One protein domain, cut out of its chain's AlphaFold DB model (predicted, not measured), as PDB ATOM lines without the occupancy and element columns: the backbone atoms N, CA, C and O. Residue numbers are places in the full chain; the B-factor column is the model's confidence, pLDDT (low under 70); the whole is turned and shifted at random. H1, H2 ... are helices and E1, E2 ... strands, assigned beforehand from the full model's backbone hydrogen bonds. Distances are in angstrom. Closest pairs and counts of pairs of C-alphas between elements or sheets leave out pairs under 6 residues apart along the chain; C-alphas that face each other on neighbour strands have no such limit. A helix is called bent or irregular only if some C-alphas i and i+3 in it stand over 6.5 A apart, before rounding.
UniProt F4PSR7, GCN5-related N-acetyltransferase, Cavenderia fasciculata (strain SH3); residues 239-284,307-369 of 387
ATOM      1  N   ALA A 239     126.071 128.155  89.411       66.88
ATOM      2  CA  ALA A 239     126.749 127.502  88.294       66.88
ATOM      3  C   ALA A 239     127.971 128.290  87.786       66.88
ATOM      4  O   ALA A 239     128.911 127.702  87.270       66.88
ATOM      5  N   ASN A 240     127.977 129.614  87.958       65.38
ATOM      6  CA  ASN A 240     129.077 130.465  87.492       65.38
ATOM      7  C   ASN A 240     130.096 130.761  88.596       65.38
ATOM      8  O   ASN A 240     131.243 131.074  88.300       65.38
ATOM      9  N   THR A 241     129.671 130.728  89.862       65.62
ATOM     10  CA  THR A 241     130.499 131.156  90.998       65.62
ATOM     11  C   THR A 241     131.169 130.008  91.732       65.62
ATOM     12  O   THR A 241     132.132 130.245  92.454       65.62
ATOM     13  N   LEU A 242     130.673 128.778  91.584       72.88
ATOM     14  CA  LEU A 242     131.166 127.630  92.333       72.88
ATOM     15  C   LEU A 242     131.734 126.562  91.408       72.88
ATOM     16  O   LEU A 242     131.307 126.404  90.266       72.88
ATOM     17  N   LYS A 243     132.683 125.784  91.935       76.12
ATOM     18  CA  LYS A 243     133.292 124.668  91.213       76.12
ATOM     19  C   LYS A 243     132.257 123.562  90.997       76.12
ATOM     20  O   LYS A 243     131.948 122.791  91.910       76.12
ATOM     21  N   ILE A 244     131.727 123.484  89.780       77.88
ATOM     22  CA  ILE A 244     130.846 122.397  89.350       77.88
ATOM     23  C   ILE A 244     131.683 121.121  89.221       77.88
ATOM     24  O   ILE A 244     132.665 121.088  88.484       77.88
ATOM     25  N   LEU A 245     131.294 120.070  89.944       78.31
ATOM     26  CA  LEU A 245     131.856 118.728  89.779       78.31
ATOM     27  C   LEU A 245     131.118 117.936  88.705       78.31
ATOM     28  O   LEU A 245     131.726 117.149  87.989       78.31
ATOM     29  N   ASN A 246     129.797 118.099  88.638       78.12
ATOM     30  CA  ASN A 246     128.968 117.406  87.667       78.12
ATOM     31  C   ASN A 246     127.718 118.229  87.357       78.12
ATOM     32  O   ASN A 246     127.146 118.845  88.258       78.12
ATOM     33  N   SER A 247     127.270 118.207  86.111       80.25
ATOM     34  CA  SER A 247     126.000 118.786  85.680       80.25
ATOM     35  C   SER A 247     125.137 117.697  85.051       80.25
ATOM     36  O   SER A 247     125.631 116.768  84.418       80.25
ATOM     37  N   PHE A 248     123.830 117.789  85.261       80.50
ATOM     38  CA  PHE A 248     122.855 116.853  84.720       80.50
ATOM     39  C   PHE A 248     122.045 117.517  83.608       80.50
ATOM     40  O   PHE A 248     121.804 118.724  83.632       80.50
ATOM     41  N   GLU A 249     121.537 116.712  82.672       73.06
ATOM     42  CA  GLU A 249     120.710 117.166  81.538       73.06
ATOM     43  C   GLU A 249     119.463 117.960  81.975       73.06
ATOM     44  O   GLU A 249     118.970 118.821  81.252       73.06
ATOM     45  N   ASN A 250     118.985 117.727  83.201       72.81
ATOM     46  CA  ASN A 250     117.824 118.404  83.782       72.81
ATOM     47  C   ASN A 250     118.117 119.835  84.290       72.81
ATOM     48  O   ASN A 250     117.202 120.506  84.778       72.81
ATOM     49  N   GLY A 251     119.369 120.297  84.195       75.56
ATOM     50  CA  GLY A 251     119.835 121.581  84.732       75.56
ATOM     51  C   GLY A 251     120.208 121.544  86.218       75.56
ATOM     52  O   GLY A 251     120.534 122.578  86.794       75.56
ATOM     53  N   ASP A 252     120.162 120.365  86.836       83.12
ATOM     54  CA  ASP A 252     120.666 120.135  88.188       83.12
ATOM     55  C   ASP A 252     122.194 119.977  88.159       83.12
ATOM     56  O   ASP A 252     122.774 119.617  87.131       83.12
ATOM     57  N   GLY A 253     122.865 120.181  89.291       83.44
ATOM     58  CA  GLY A 253     124.310 119.978  89.370       83.44
ATOM     59  C   GLY A 253     124.829 119.674  90.766       83.44
ATOM     60  O   GLY A 253     124.203 119.987  91.779       83.44
ATOM     61  N   ILE A 254     126.002 119.046  90.798       86.06
ATOM     62  CA  ILE A 254     126.793 118.810  92.002       86.06
ATOM     63  C   ILE A 254     127.932 119.816  92.021       86.06
ATOM     64  O   ILE A 254     128.709 119.917  91.071       86.06
ATOM     65  N   VAL A 255     128.054 120.523  93.134       85.94
ATOM     66  CA  VAL A 255     129.093 121.523  93.368       85.94
ATOM     67  C   VAL A 255     129.935 121.124  94.564       85.94
ATOM     68  O   VAL A 255     129.410 120.564  95.524       85.94
ATOM     69  N   CYS A 256     131.228 121.442  94.511       84.38
ATOM     70  CA  CYS A 256     132.156 121.280  95.624       84.38
ATOM     71  C   CYS A 256     132.671 122.634  96.097       84.38
ATOM     72  O   CYS A 256     133.042 123.483  95.287       84.38
ATOM     73  N   ILE A 257     132.735 122.802  97.412       84.12
ATOM     74  CA  ILE A 257     133.331 123.953  98.079       84.12
ATOM     75  C   ILE A 257     134.349 123.434  99.092       84.12
ATOM     76  O   ILE A 257     134.027 122.546  99.879       84.12
ATOM     77  N   ASN A 258     135.557 123.989  99.075       82.81
ATOM     78  CA  ASN A 258     136.512 123.794 100.162       82.81
ATOM     79  C   ASN A 258     136.081 124.690 101.327       82.81
ATOM     80  O   ASN A 258     135.819 125.869 101.127       82.81
ATOM     81  N   ILE A 259     135.940 124.142 102.524       75.00
ATOM     82  CA  ILE A 259     135.565 124.910 103.711       75.00
ATOM     83  C   ILE A 259     136.848 125.520 104.287       75.00
ATOM     84  O   ILE A 259     137.335 125.086 105.321       75.00
ATOM     85  N   ASP A 260     137.414 126.493 103.575       69.00
ATOM     86  CA  ASP A 260     138.558 127.303 103.998       69.00
ATOM     87  C   ASP A 260     138.116 128.736 104.355       69.00
ATOM     88  O   ASP A 260     136.995 129.177 104.059       69.00
ATOM     89  N   GLU A 261     138.994 129.492 105.020       57.97
ATOM     90  CA  GLU A 261     138.689 130.846 105.507       57.97
ATOM     91  C   GLU A 261     138.396 131.862 104.384       57.97
ATOM     92  O   GLU A 261     137.741 132.880 104.621       57.97
ATOM     93  N   ASN A 262     138.776 131.555 103.140       56.53
ATOM     94  CA  ASN A 262     138.674 132.456 101.988       56.53
ATOM     95  C   ASN A 262     137.280 132.515 101.334       56.53
ATOM     96  O   ASN A 262     137.030 133.343 100.456       56.53
ATOM     97  N   ASN A 263     136.319 131.706 101.785       60.19
ATOM     98  CA  ASN A 263     134.969 131.628 101.214       60.19
ATOM     99  C   ASN A 263     133.947 132.620 101.817       60.19
ATOM    100  O   ASN A 263     132.751 132.328 101.934       60.19
ATOM    101  N   GLY A 264     134.397 133.833 102.159       61.19
ATOM    102  CA  GLY A 264     133.628 134.887 102.841       61.19
ATOM    103  C   GLY A 264     132.158 135.083 102.407       61.19
ATOM    104  O   GLY A 264     131.281 135.071 103.274       61.19
ATOM    105  N   PRO A 265     131.819 135.211 101.104       69.50
ATOM    106  CA  PRO A 265     130.437 135.472 100.679       69.50
ATOM    107  C   PRO A 265     129.505 134.252 100.764       69.50
ATOM    108  O   PRO A 265     128.282 134.415 100.797       69.50
ATOM    109  N   ILE A 266     130.047 133.028 100.791       77.75
ATOM    110  CA  ILE A 266     129.254 131.793 100.864       77.75
ATOM    111  C   ILE A 266     129.280 131.151 102.253       77.75
ATOM    112  O   ILE A 266     128.369 130.386 102.566       77.75
ATOM    113  N   LYS A 267     130.228 131.529 103.119       81.44
ATOM    114  CA  LYS A 267     130.367 131.021 104.491       81.44
ATOM    115  C   LYS A 267     129.063 131.096 105.285       81.44
ATOM    116  O   LYS A 267     128.601 130.084 105.792       81.44
ATOM    117  N   SER A 268     128.374 132.240 105.261       82.38
ATOM    118  CA  SER A 268     127.069 132.385 105.930       82.38
ATOM    119  C   SER A 268     126.012 131.396 105.414       82.38
ATOM    120  O   SER A 268     125.192 130.894 106.185       82.38
ATOM    121  N   LYS A 269     126.037 131.059 104.116       85.50
ATOM    122  CA  LYS A 269     125.135 130.046 103.551       85.50
ATOM    123  C   LYS A 269     125.549 128.639 103.959       85.50
ATOM    124  O   LYS A 269     124.675 127.828 104.240       85.50
ATOM    125  N   ILE A 270     126.849 128.360 104.012       84.88
ATOM    126  CA  ILE A 270     127.392 127.086 104.501       84.88
ATOM    127  C   ILE A 270     126.987 126.872 105.961       84.88
ATOM    128  O   ILE A 270     126.461 125.811 106.290       84.88
ATOM    129  N   ASP A 271     127.121 127.892 106.807       85.56
ATOM    130  CA  ASP A 271     126.708 127.842 108.213       85.56
ATOM    131  C   ASP A 271     125.194 127.653 108.351       85.56
ATOM    132  O   ASP A 271     124.737 126.848 109.166       85.56
ATOM    133  N   ALA A 272     124.397 128.319 107.509       87.12
ATOM    134  CA  ALA A 272     122.954 128.105 107.460       87.12
ATOM    135  C   ALA A 272     122.593 126.663 107.056       87.12
ATOM    136  O   ALA A 272     121.687 126.073 107.648       87.12
ATOM    137  N   ILE A 273     123.310 126.075 106.089       87.50
ATOM    138  CA  ILE A 273     123.145 124.666 105.696       87.50
ATOM    139  C   ILE A 273     123.532 123.756 106.859       87.50
ATOM    140  O   ILE A 273     122.754 122.874 107.213       87.50
ATOM    141  N   LYS A 274     124.686 123.985 107.490       87.06
ATOM    142  CA  LYS A 274     125.170 123.194 108.628       87.06
ATOM    143  C   LYS A 274     124.165 123.218 109.779       87.06
ATOM    144  O   LYS A 274     123.801 122.160 110.285       87.06
ATOM    145  N   LYS A 275     123.643 124.397 110.129       85.56
ATOM    146  CA  LYS A 275     122.600 124.554 111.150       85.56
ATOM    147  C   LYS A 275     121.324 123.798 110.782       85.56
ATOM    148  O   LYS A 275     120.854 122.993 111.574       85.56
ATOM    149  N   MET A 276     120.812 123.986 109.564       86.38
ATOM    150  CA  MET A 276     119.620 123.274 109.093       86.38
ATOM    151  C   MET A 276     119.802 121.750 109.150       86.38
ATOM    152  O   MET A 276     118.888 121.032 109.555       86.38
ATOM    153  N   VAL A 277     120.957 121.243 108.713       86.75
ATOM    154  CA  VAL A 277     121.264 119.808 108.733       86.75
ATOM    155  C   VAL A 277     121.321 119.296 110.165       86.75
ATOM    156  O   VAL A 277     120.730 118.259 110.450       86.75
ATOM    157  N   ASN A 278     121.970 120.027 111.071       86.06
ATOM    158  CA  ASN A 278     122.047 119.669 112.484       86.06
ATOM    159  C   ASN A 278     120.659 119.610 113.123       86.06
ATOM    160  O   ASN A 278     120.311 118.590 113.713       86.06
ATOM    161  N   ASP A 279     119.838 120.637 112.904       83.00
ATOM    162  CA  ASP A 279     118.465 120.691 113.407       83.00
ATOM    163  C   ASP A 279     117.635 119.498 112.890       83.00
ATOM    164  O   ASP A 279     116.876 118.885 113.638       83.00
ATOM    165  N   GLN A 280     117.806 119.110 111.618       81.19
ATOM    166  CA  GLN A 280     117.084 117.976 111.025       81.19
ATOM    167  C   GLN A 280     117.619 116.597 111.429       81.19
ATOM    168  O   GLN A 280     116.858 115.629 111.399       81.19
ATOM    169  N   LEU A 281     118.903 116.489 111.768       82.25
ATOM    170  CA  LEU A 281     119.498 115.267 112.314       82.25
ATOM    171  C   LEU A 281     119.264 115.135 113.827       82.25
ATOM    172  O   LEU A 281     119.605 114.103 114.396       82.25
ATOM    173  N   GLY A 282     118.672 116.146 114.472       79.81
ATOM    174  CA  GLY A 282     118.465 116.164 115.919       79.81
ATOM    175  C   GLY A 282     119.751 116.426 116.702       79.81
ATOM    176  O   GLY A 282     119.835 116.071 117.874       79.81
ATOM    177  N   TYR A 283     120.752 117.038 116.064       78.62
ATOM    178  CA  TYR A 283     121.943 117.505 116.757       78.62
ATOM    179  C   TYR A 283     121.530 118.626 117.709       78.62
ATOM    180  O   TYR A 283     121.206 119.737 117.289       78.62
ATOM    181  N   ILE A 284     121.553 118.331 119.002       69.94
ATOM    182  CA  ILE A 284     121.504 119.353 120.036       69.94
ATOM    183  C   ILE A 284     122.898 119.972 120.013       69.94
ATOM    184  O   ILE A 284     123.841 119.394 120.542       69.94
ATOM    185  N   GLU A 307     141.571 119.278 105.206       72.56
ATOM    186  CA  GLU A 307     140.759 119.778 104.104       72.56
ATOM    187  C   GLU A 307     139.297 119.311 104.232       72.56
ATOM    188  O   GLU A 307     138.908 118.224 103.787       72.56
ATOM    189  N   LYS A 308     138.442 120.170 104.789       85.12
ATOM    190  CA  LYS A 308     136.997 119.938 104.863       85.12
ATOM    191  C   LYS A 308     136.355 120.352 103.545       85.12
ATOM    192  O   LYS A 308     136.525 121.473 103.069       85.12
ATOM    193  N   LYS A 309     135.578 119.454 102.940       87.88
ATOM    194  CA  LYS A 309     134.904 119.686 101.654       87.88
ATOM    195  C   LYS A 309     133.398 119.553 101.811       87.88
ATOM    196  O   LYS A 309     132.893 118.570 102.348       87.88
ATOM    197  N   LEU A 310     132.670 120.540 101.305       89.44
ATOM    198  CA  LEU A 310     131.219 120.523 101.202       89.44
ATOM    199  C   LEU A 310     130.816 120.238  99.760       89.44
ATOM    200  O   LEU A 310     131.059 121.044  98.863       89.44
ATOM    201  N   LEU A 311     130.134 119.119  99.548       90.62
ATOM    202  CA  LEU A 311     129.468 118.811  98.294       90.62
ATOM    203  C   LEU A 311     127.983 119.142  98.423       90.62
ATOM    204  O   LEU A 311     127.344 118.784  99.410       90.62
ATOM    205  N   MET A 312     127.413 119.803  97.422       90.12
ATOM    206  CA  MET A 312     125.992 120.149  97.383       90.12
ATOM    207  C   MET A 312     125.366 119.685  96.079       90.12
ATOM    208  O   MET A 312     125.926 119.904  95.010       90.12
ATOM    209  N   TYR A 313     124.175 119.101  96.178       89.44
ATOM    210  CA  TYR A 313     123.292 118.873  95.043       89.44
ATOM    211  C   TYR A 313     122.319 120.045  94.948       89.44
ATOM    212  O   TYR A 313     121.529 120.274  95.875       89.44
ATOM    213  N   MET A 314     122.363 120.768  93.834       88.00
ATOM    214  CA  MET A 314     121.496 121.908  93.558       88.00
ATOM    215  C   MET A 314     120.584 121.642  92.369       88.00
ATOM    216  O   MET A 314     120.983 121.003  91.396       88.00
ATOM    217  N   ASP A 315     119.355 122.148  92.459       87.31
ATOM    218  CA  ASP A 315     118.436 122.155  91.326       87.31
ATOM    219  C   ASP A 315     118.739 123.310  90.356       87.31
ATOM    220  O   ASP A 315     119.467 124.259  90.674       87.31
ATOM    221  N   LYS A 316     118.103 123.281  89.184       84.06
ATOM    222  CA  LYS A 316     118.156 124.380  88.200       84.06
ATOM    223  C   LYS A 316     117.776 125.768  88.742       84.06
ATOM    224  O   LYS A 316     118.145 126.779  88.154       84.06
ATOM    225  N   ASN A 317     117.037 125.840  89.852       85.25
ATOM    226  CA  ASN A 317     116.638 127.093  90.497       85.25
ATOM    227  C   ASN A 317     117.645 127.546  91.578       85.25
ATOM    228  O   ASN A 317     117.437 128.581  92.215       85.25
ATOM    229  N   GLY A 318     118.711 126.775  91.814       84.38
ATOM    230  CA  GLY A 318     119.713 127.015  92.852       84.38
ATOM    231  C   GLY A 318     119.287 126.616  94.259       84.38
ATOM    232  O   GLY A 318     119.890 127.078  95.226       84.38
ATOM    233  N   GLN A 319     118.251 125.795  94.409       87.94
ATOM    234  CA  GLN A 319     117.852 125.224  95.692       87.94
ATOM    235  C   GLN A 319     118.776 124.067  96.057       87.94
ATOM    236  O   GLN A 319     118.986 123.156  95.259       87.94
ATOM    237  N   VAL A 320     119.273 124.061  97.294       88.56
ATOM    238  CA  VAL A 320     120.056 122.942  97.830       88.56
ATOM    239  C   VAL A 320     119.109 121.791  98.180       88.56
ATOM    240  O   VAL A 320     118.332 121.876  99.132       88.56
ATOM    241  N   LEU A 321     119.161 120.701  97.409       88.19
ATOM    242  CA  LEU A 321     118.350 119.498  97.644       88.19
ATOM    243  C   LEU A 321     119.097 118.423  98.437       88.19
ATOM    244  O   LEU A 321     118.464 117.538  99.016       88.19
ATOM    245  N   GLY A 322     120.425 118.497  98.491       89.44
ATOM    246  CA  GLY A 322     121.253 117.605  99.291       89.44
ATOM    247  C   GLY A 322     122.626 118.201  99.554       89.44
ATOM    248  O   GLY A 322     123.090 119.057  98.801       89.44
ATOM    249  N   CYS A 323     123.266 117.754 100.625       90.69
ATOM    250  CA  CYS A 323     124.629 118.146 100.947       90.69
ATOM    251  C   CYS A 323     125.392 117.014 101.637       90.69
ATOM    252  O   CYS A 323     124.802 116.163 102.308       90.69
ATOM    253  N   LEU A 324     126.709 117.026 101.477       92.38
ATOM    254  CA  LEU A 324     127.641 116.083 102.066       92.38
ATOM    255  C   LEU A 324     128.860 116.845 102.576       92.38
ATOM    256  O   LEU A 324     129.485 117.586 101.824       92.38
ATOM    257  N   PHE A 325     129.180 116.652 103.848       90.88
ATOM    258  CA  PHE A 325     130.382 117.165 104.490       90.88
ATOM    259  C   PHE A 325     131.392 116.025 104.555       90.88
ATOM    260  O   PHE A 325     131.113 114.991 105.169       90.88
ATOM    261  N   ALA A 326     132.523 116.214 103.887       91.06
ATOM    262  CA  ALA A 326     133.646 115.294 103.863       91.06
ATOM    263  C   ALA A 326     134.844 115.912 104.583       91.06
ATOM    264  O   ALA A 326     135.074 117.117 104.487       91.06
ATOM    265  N   GLU A 327     135.604 115.067 105.262       89.88
ATOM    266  CA  GLU A 327     136.856 115.411 105.933       89.88
ATOM    267  C   GLU A 327     137.933 114.389 105.571       89.88
ATOM    268  O   GLU A 327     137.623 113.269 105.136       89.88
ATOM    269  N   CYS A 328     139.198 114.779 105.712       87.50
ATOM    270  CA  CYS A 328     140.280 113.816 105.638       87.50
ATOM    271  C   CYS A 328     140.146 112.855 106.822       87.50
ATOM    272  O   CYS A 328     139.847 113.254 107.941       87.50
ATOM    273  N   ALA A 329     140.292 111.564 106.560       88.19
ATOM    274  CA  ALA A 329     140.316 110.564 107.611       88.19
ATOM    275  C   ALA A 329     141.327 109.503 107.215       88.19
ATOM    276  O   ALA A 329     141.307 109.029 106.077       88.19
ATOM    277  N   ASN A 330     142.175 109.113 108.162       89.50
ATOM    278  CA  ASN A 330     143.243 108.146 107.924       89.50
ATOM    279  C   ASN A 330     142.852 106.724 108.341       89.50
ATOM    280  O   ASN A 330     143.402 105.761 107.808       89.50
ATOM    281  N   THR A 331     141.867 106.585 109.233       91.06
ATOM    282  CA  THR A 331     141.449 105.301 109.808       91.06
ATOM    283  C   THR A 331     139.926 105.211 109.889       91.06
ATOM    284  O   THR A 331     139.272 106.152 110.327       91.06
ATOM    285  N   ALA A 332     139.354 104.070 109.503       92.38
ATOM    286  CA  ALA A 332     137.946 103.742 109.722       92.38
ATOM    287  C   ALA A 332     137.789 102.299 110.205       92.38
ATOM    288  O   ALA A 332     138.659 101.458 109.997       92.38
ATOM    289  N   TYR A 333     136.652 102.000 110.826       92.31
ATOM    290  CA  TYR A 333     136.361 100.675 111.365       92.31
ATOM    291  C   TYR A 333     135.205 100.038 110.609       92.31
ATOM    292  O   TYR A 333     134.146 100.644 110.426       92.31
ATOM    293  N   ARG A 334     135.396  98.792 110.173       90.12
ATOM    294  CA  ARG A 334     134.372  98.062 109.430       90.12
ATOM    295  C   ARG A 334     133.176  97.746 110.326       90.12
ATOM    296  O   ARG A 334     133.341  97.152 111.389       90.12
ATOM    297  N   ILE A 335     131.976  98.087 109.861       90.06
ATOM    298  CA  ILE A 335     130.721  97.704 110.516       90.06
ATOM    299  C   ILE A 335     130.516  96.194 110.347       90.06
ATOM    300  O   ILE A 335     130.601  95.662 109.236       90.06
ATOM    301  N   LEU A 336     130.256  95.513 111.459       86.69
ATOM    302  CA  LEU A 336     129.920  94.098 111.522       86.69
ATOM    303  C   LEU A 336     128.401  93.943 111.422       86.69
ATOM    304  O   LEU A 336     127.648  94.655 112.084       86.69
ATOM    305  N   GLU A 337     127.948  93.013 110.583       80.19
ATOM    306  CA  GLU A 337     126.524  92.711 110.460       80.19
ATOM    307  C   GLU A 337     126.026  92.035 111.737       80.19
ATOM    308  O   GLU A 337     126.579  91.019 112.173       80.19
ATOM    309  N   ASN A 338     124.969  92.594 112.324       78.06
ATOM    310  CA  ASN A 338     124.318  91.959 113.452       78.06
ATOM    311  C   ASN A 338     123.532  90.738 112.960       78.06
ATOM    312  O   ASN A 338     122.766  90.817 111.996       78.06
ATOM    313  N   LYS A 339     123.753  89.585 113.594       71.19
ATOM    314  CA  LYS A 339     123.062  88.336 113.233       71.19
ATOM    315  C   LYS A 339     121.634  88.308 113.775       71.19
ATOM    316  O   LYS A 339     120.793  87.578 113.249       71.19
ATOM    317  N   GLU A 340     121.358  89.112 114.794       74.75
ATOM    318  CA  GLU A 340     120.047  89.237 115.415       74.75
ATOM    319  C   GLU A 340     119.261  90.367 114.745       74.75
ATOM    320  O   GLU A 340     119.716  91.503 114.656       74.75
ATOM    321  N   LYS A 341     118.069  90.049 114.226       67.50
ATOM    322  CA  LYS A 341     117.255  90.989 113.431       67.50
ATOM    323  C   LYS A 341     116.587  92.088 114.261       67.50
ATOM    324  O   LYS A 341     116.065  93.035 113.678       67.50
ATOM    325  N   GLU A 342     116.552  91.931 115.580       73.25
ATOM    326  CA  GLU A 342     115.876  92.851 116.503       73.25
ATOM    327  C   GLU A 342     116.836  93.854 117.146       73.25
ATOM    328  O   GLU A 342     116.394  94.896 117.625       73.25
ATOM    329  N   ASP A 343     118.143  93.587 117.103       73.56
ATOM    330  CA  ASP A 343     119.146  94.479 117.663       73.56
ATOM    331  C   ASP A 343     119.670  95.453 116.596       73.56
ATOM    332  O   ASP A 343     120.361  95.095 115.640       73.56
ATOM    333  N   THR A 344     119.320  96.728 116.767       75.00
ATOM    334  CA  THR A 344     119.745  97.828 115.892       75.00
ATOM    335  C   THR A 344     121.148  98.347 116.211       75.00
ATOM    336  O   THR A 344     121.600  99.307 115.584       75.00
ATOM    337  N   THR A 345     121.830  97.765 117.196       80.88
ATOM    338  CA  THR A 345     123.170  98.188 117.597       80.88
ATOM    339  C   THR A 345     124.183  97.862 116.502       80.88
ATOM    340  O   THR A 345     124.244  96.748 115.980       80.88
ATOM    341  N   LEU A 346     125.002  98.853 116.146       81.38
ATOM    342  CA  LEU A 346     126.093  98.687 115.191       81.38
ATOM    343  C   LEU A 346     127.360  98.299 115.950       81.38
ATOM    344  O   LEU A 346     127.866  99.073 116.758       81.38
ATOM    345  N   SER A 347     127.883  97.109 115.669       84.38
ATOM    346  CA  SER A 347     129.202  96.691 116.149       84.38
ATOM    347  C   SER A 347     130.256  96.977 115.089       84.38
ATOM    348  O   SER A 347     129.995  96.838 113.895       84.38
ATOM    349  N   THR A 348     131.460  97.354 115.503       87.44
ATOM    350  CA  THR A 348     132.589  97.604 114.599       87.44
ATOM    351  C   THR A 348     133.729  96.627 114.864       87.44
ATOM    352  O   THR A 348     133.893  96.103 115.968       87.44
ATOM    353  N   ASN A 349     134.527  96.350 113.834       85.25
ATOM    354  CA  ASN A 349     135.794  95.654 114.011       85.25
ATOM    355  C   ASN A 349     136.744  96.531 114.847       85.25
ATOM    356  O   ASN A 349     136.774  97.744 114.675       85.25
ATOM    357  N   LYS A 350     137.543  95.916 115.723       85.62
ATOM    358  CA  LYS A 350     138.573  96.614 116.512       85.62
ATOM    359  C   LYS A 350     139.806  96.972 115.680       85.62
ATOM    360  O   LYS A 350     140.562  97.858 116.059       85.62
ATOM    361  N   GLN A 351     140.026  96.273 114.568       88.88
ATOM    362  CA  GLN A 351     141.109  96.590 113.642       88.88
ATOM    363  C   GLN A 351     140.691  97.754 112.743       88.88
ATOM    364  O   GLN A 351     139.718  97.646 111.995       88.88
ATOM    365  N   GLY A 352     141.425  98.861 112.846       89.88
ATOM    366  CA  GLY A 352     141.270 100.011 111.964       89.88
ATOM    367  C   GLY A 352     141.824  99.718 110.571       89.88
ATOM    368  O   GLY A 352     142.897  99.133 110.424       89.88
ATOM    369  N   GLU A 353     141.090 100.137 109.549       92.19
ATOM    370  CA  GLU A 353     141.485 100.076 108.148       92.19
ATOM    371  C   GLU A 353     141.876 101.473 107.663       92.19
ATOM    372  O   GLU A 353     141.251 102.471 108.035       92.19
ATOM    373  N   LYS A 354     142.903 101.552 106.811       93.19
ATOM    374  CA  LYS A 354     143.354 102.828 106.258       93.19
ATOM    375  C   LYS A 354     142.333 103.359 105.254       93.19
ATOM    376  O   LYS A 354     142.028 102.689 104.267       93.19
ATOM    377  N   VAL A 355     141.862 104.582 105.467       92.44
ATOM    378  CA  VAL A 355     140.966 105.292 104.544       92.44
ATOM    379  C   VAL A 355     141.580 106.627 104.126       92.44
ATOM    380  O   VAL A 355     142.694 106.951 104.525       92.44
ATOM    381  N   LYS A 356     140.900 107.341 103.224       87.75
ATOM    382  CA  LYS A 356     141.312 108.676 102.752       87.75
ATOM    383  C   LYS A 356     140.285 109.770 103.045       87.75
ATOM    384  O   LYS A 356     140.582 110.943 102.884       87.75
ATOM    385  N   CYS A 357     139.042 109.392 103.336       89.31
ATOM    386  CA  CYS A 357     137.919 110.317 103.396       89.31
ATOM    387  C   CYS A 357     136.877 109.795 104.381       89.31
ATOM    388  O   CYS A 357     136.418 108.655 104.255       89.31
ATOM    389  N   GLY A 358     136.515 110.641 105.339       90.94
ATOM    390  CA  GLY A 358     135.399 110.454 106.250       90.94
ATOM    391  C   GLY A 358     134.193 111.254 105.769       90.94
ATOM    392  O   GLY A 358     134.312 112.416 105.385       90.94
ATOM    393  N   ILE A 359     133.009 110.641 105.785       92.06
ATOM    394  CA  ILE A 359     131.755 111.372 105.573       92.06
ATOM    395  C   ILE A 359     131.238 111.785 106.950       92.06
ATOM    396  O   ILE A 359     130.622 110.977 107.641       92.06
ATOM    397  N   ASN A 360     131.468 113.043 107.325       89.81
ATOM    398  CA  ASN A 360     131.034 113.592 108.609       89.81
ATOM    399  C   ASN A 360     129.502 113.702 108.670       89.81
ATOM    400  O   ASN A 360     128.860 113.292 109.636       89.81
ATOM    401  N   ARG A 361     128.889 114.256 107.611       88.62
ATOM    402  CA  ARG A 361     127.430 114.444 107.511       88.62
ATOM    403  C   ARG A 361     126.959 114.231 106.084       88.62
ATOM    404  O   ARG A 361     127.539 114.770 105.148       88.62
ATOM    405  N   ILE A 362     125.845 113.525 105.921       91.06
ATOM    406  CA  ILE A 362     125.136 113.410 104.646       91.06
ATOM    407  C   ILE A 362     123.661 113.732 104.855       91.06
ATOM    408  O   ILE A 362     123.010 113.217 105.763       91.06
ATOM    409  N   TRP A 363     123.125 114.604 104.009       89.94
ATOM    410  CA  TRP A 363     121.745 115.044 104.105       89.94
ATOM    411  C   TRP A 363     121.094 115.165 102.732       89.94
ATOM    412  O   TRP A 363     121.710 115.522 101.727       89.94
ATOM    413  N   THR A 364     119.799 114.866 102.684       89.00
ATOM    414  CA  THR A 364     118.965 115.054 101.498       89.00
ATOM    415  C   THR A 364     117.576 115.490 101.922       89.00
ATOM    416  O   THR A 364     116.958 114.880 102.809       89.00
ATOM    417  N   CYS A 365     117.073 116.514 101.236       82.50
ATOM    418  CA  CYS A 365     115.730 117.034 101.395       82.50
ATOM    419  C   CYS A 365     114.707 115.899 101.275       82.50
ATOM    420  O   CYS A 365     114.766 115.082 100.355       82.50
ATOM    421  N   SER A 366     113.761 115.837 102.214       77.31
ATOM    422  CA  SER A 366     112.785 114.746 102.337       77.31
ATOM    423  C   SER A 366     111.989 114.503 101.049       77.31
ATOM    424  O   SER A 366     111.805 113.353 100.652       77.31
ATOM    425  N   SER A 367     111.607 115.571 100.343       73.94
ATOM    426  CA  SER A 367     110.898 115.532  99.052       73.94
ATOM    427  C   SER A 367     111.735 114.980  97.887       73.94
ATOM    428  O   SER A 367     111.203 114.667  96.817       73.94
ATOM    429  N   SER A 368     113.046 114.868  98.091       75.00
ATOM    430  CA  SER A 368     114.048 114.501  97.088       75.00
ATOM    431  C   SER A 368     114.769 113.184  97.415       75.00
ATOM    432  O   SER A 368     115.567 112.688  96.620       75.00
ATOM    433  N   ARG A 369     114.449 112.551  98.552       80.69
ATOM    434  CA  ARG A 369     114.957 111.216  98.909       80.69
ATOM    435  C   ARG A 369     114.443 110.152  97.934       80.69
ATOM    436  O   ARG A 369     113.360 110.282  97.369       80.69
TER     437      ARG A 369
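AT A GLANCE: This is residues 239 to 284 and 307 to 369 of the 387 residues of the protein "GCN5-related N-acetyltransferase" of Cavenderia fasciculata (strain SH3) (UniProt F4PSR7). Picture a twisted wall of five antiparallel strands, in the order E1 - E2 - E3 - E4 - E7, with the single helix H1 running across one face and no helix on the other. Between E4 and E7 the chain leaves this wall to make an arm, the hairpin E5 and E6, beyond the E7 edge; at its tip residues 339 to 344 stick out. The printed part has 109 residues, with named elements in the order E1 E2 H1 E3 E4 E5 E6 E7, and its class is mixed, helices and strands. It is loose, with a radius of gyration of the C-alphas of 16.8 A and spans of 48 by 33 by 31 A.

IN THESE COORDINATES: Begin with the large sheet: find C-alpha 243 at (133.292, 124.668, 91.213), where E1, residues 243 to 247, begins. Beside it look for E2, residues 253 to 258, then E3, residues 309 to 314, and E4, residues 320 to 327, which is 20.1 A long. E7, residues 358 to 364, measures 17.7 A and ends at C-alpha 364 at (118.965, 115.054, 101.498). H1, residues 264 to 281, starts at C-alpha 264 at (133.628, 134.887, 102.841) and runs 26.0 A; it is irregular, but only just, with C-alphas 265 and 268 at 7.0 A. In the arm, E5 is residues 331 to 336, 16.2 A, and E6 is residues 347 to 354, 18.3 A, which bends by 74 degrees at residue 350.

HOW THE PARTS SIT: E1 and E7 are the edge strands of the large sheet. In the hairpin E1 and E2, N 245 and O 254 are 2.8 A apart, within hydrogen-bond range. Across E2 and E3 look at N 255 and O 312, 2.9 A; across the hairpin E3 and E4, at N 311 and O 324, 2.8 A; across E4 and E7, antiparallel at 173 degrees, at N 325 and O 361, 2.8 A. H1 is on this sheet at a height over the sheet of 9.7 A, over E3, E7 and, only just, E4 with 3 C-alphas. It runs across the strands, at 81 degrees to E3 on the local plane. The closest C-alphas of H1 and E7, those of Val 277 and Trp 363, are 6.7 A apart. In H1, 12 of 14 O i to N i+4 pairs are within hydrogen-bond range. In the hairpin E5 and E6, find N 332 and O 353 at 2.9 A. The closest C-alphas of E5 and E7, Ala 332 and Gly 358, are 8.0 A apart, while E6 and E7 are apart.

THE WHOLE: The two C-alphas farthest apart are those of Asn 240 and Glu 340, 50.6 A. Residues 285 to 306 are not printed, and C-alphas 284 and 307 are 25.0 A apart across this cut. Of the links printed whole, E5 to E6 is short and the others are tight. The mean pLDDT of the printed part is 82.4; look for values under 70 at residues 239 to 241, 260 to 265, 284 and 341.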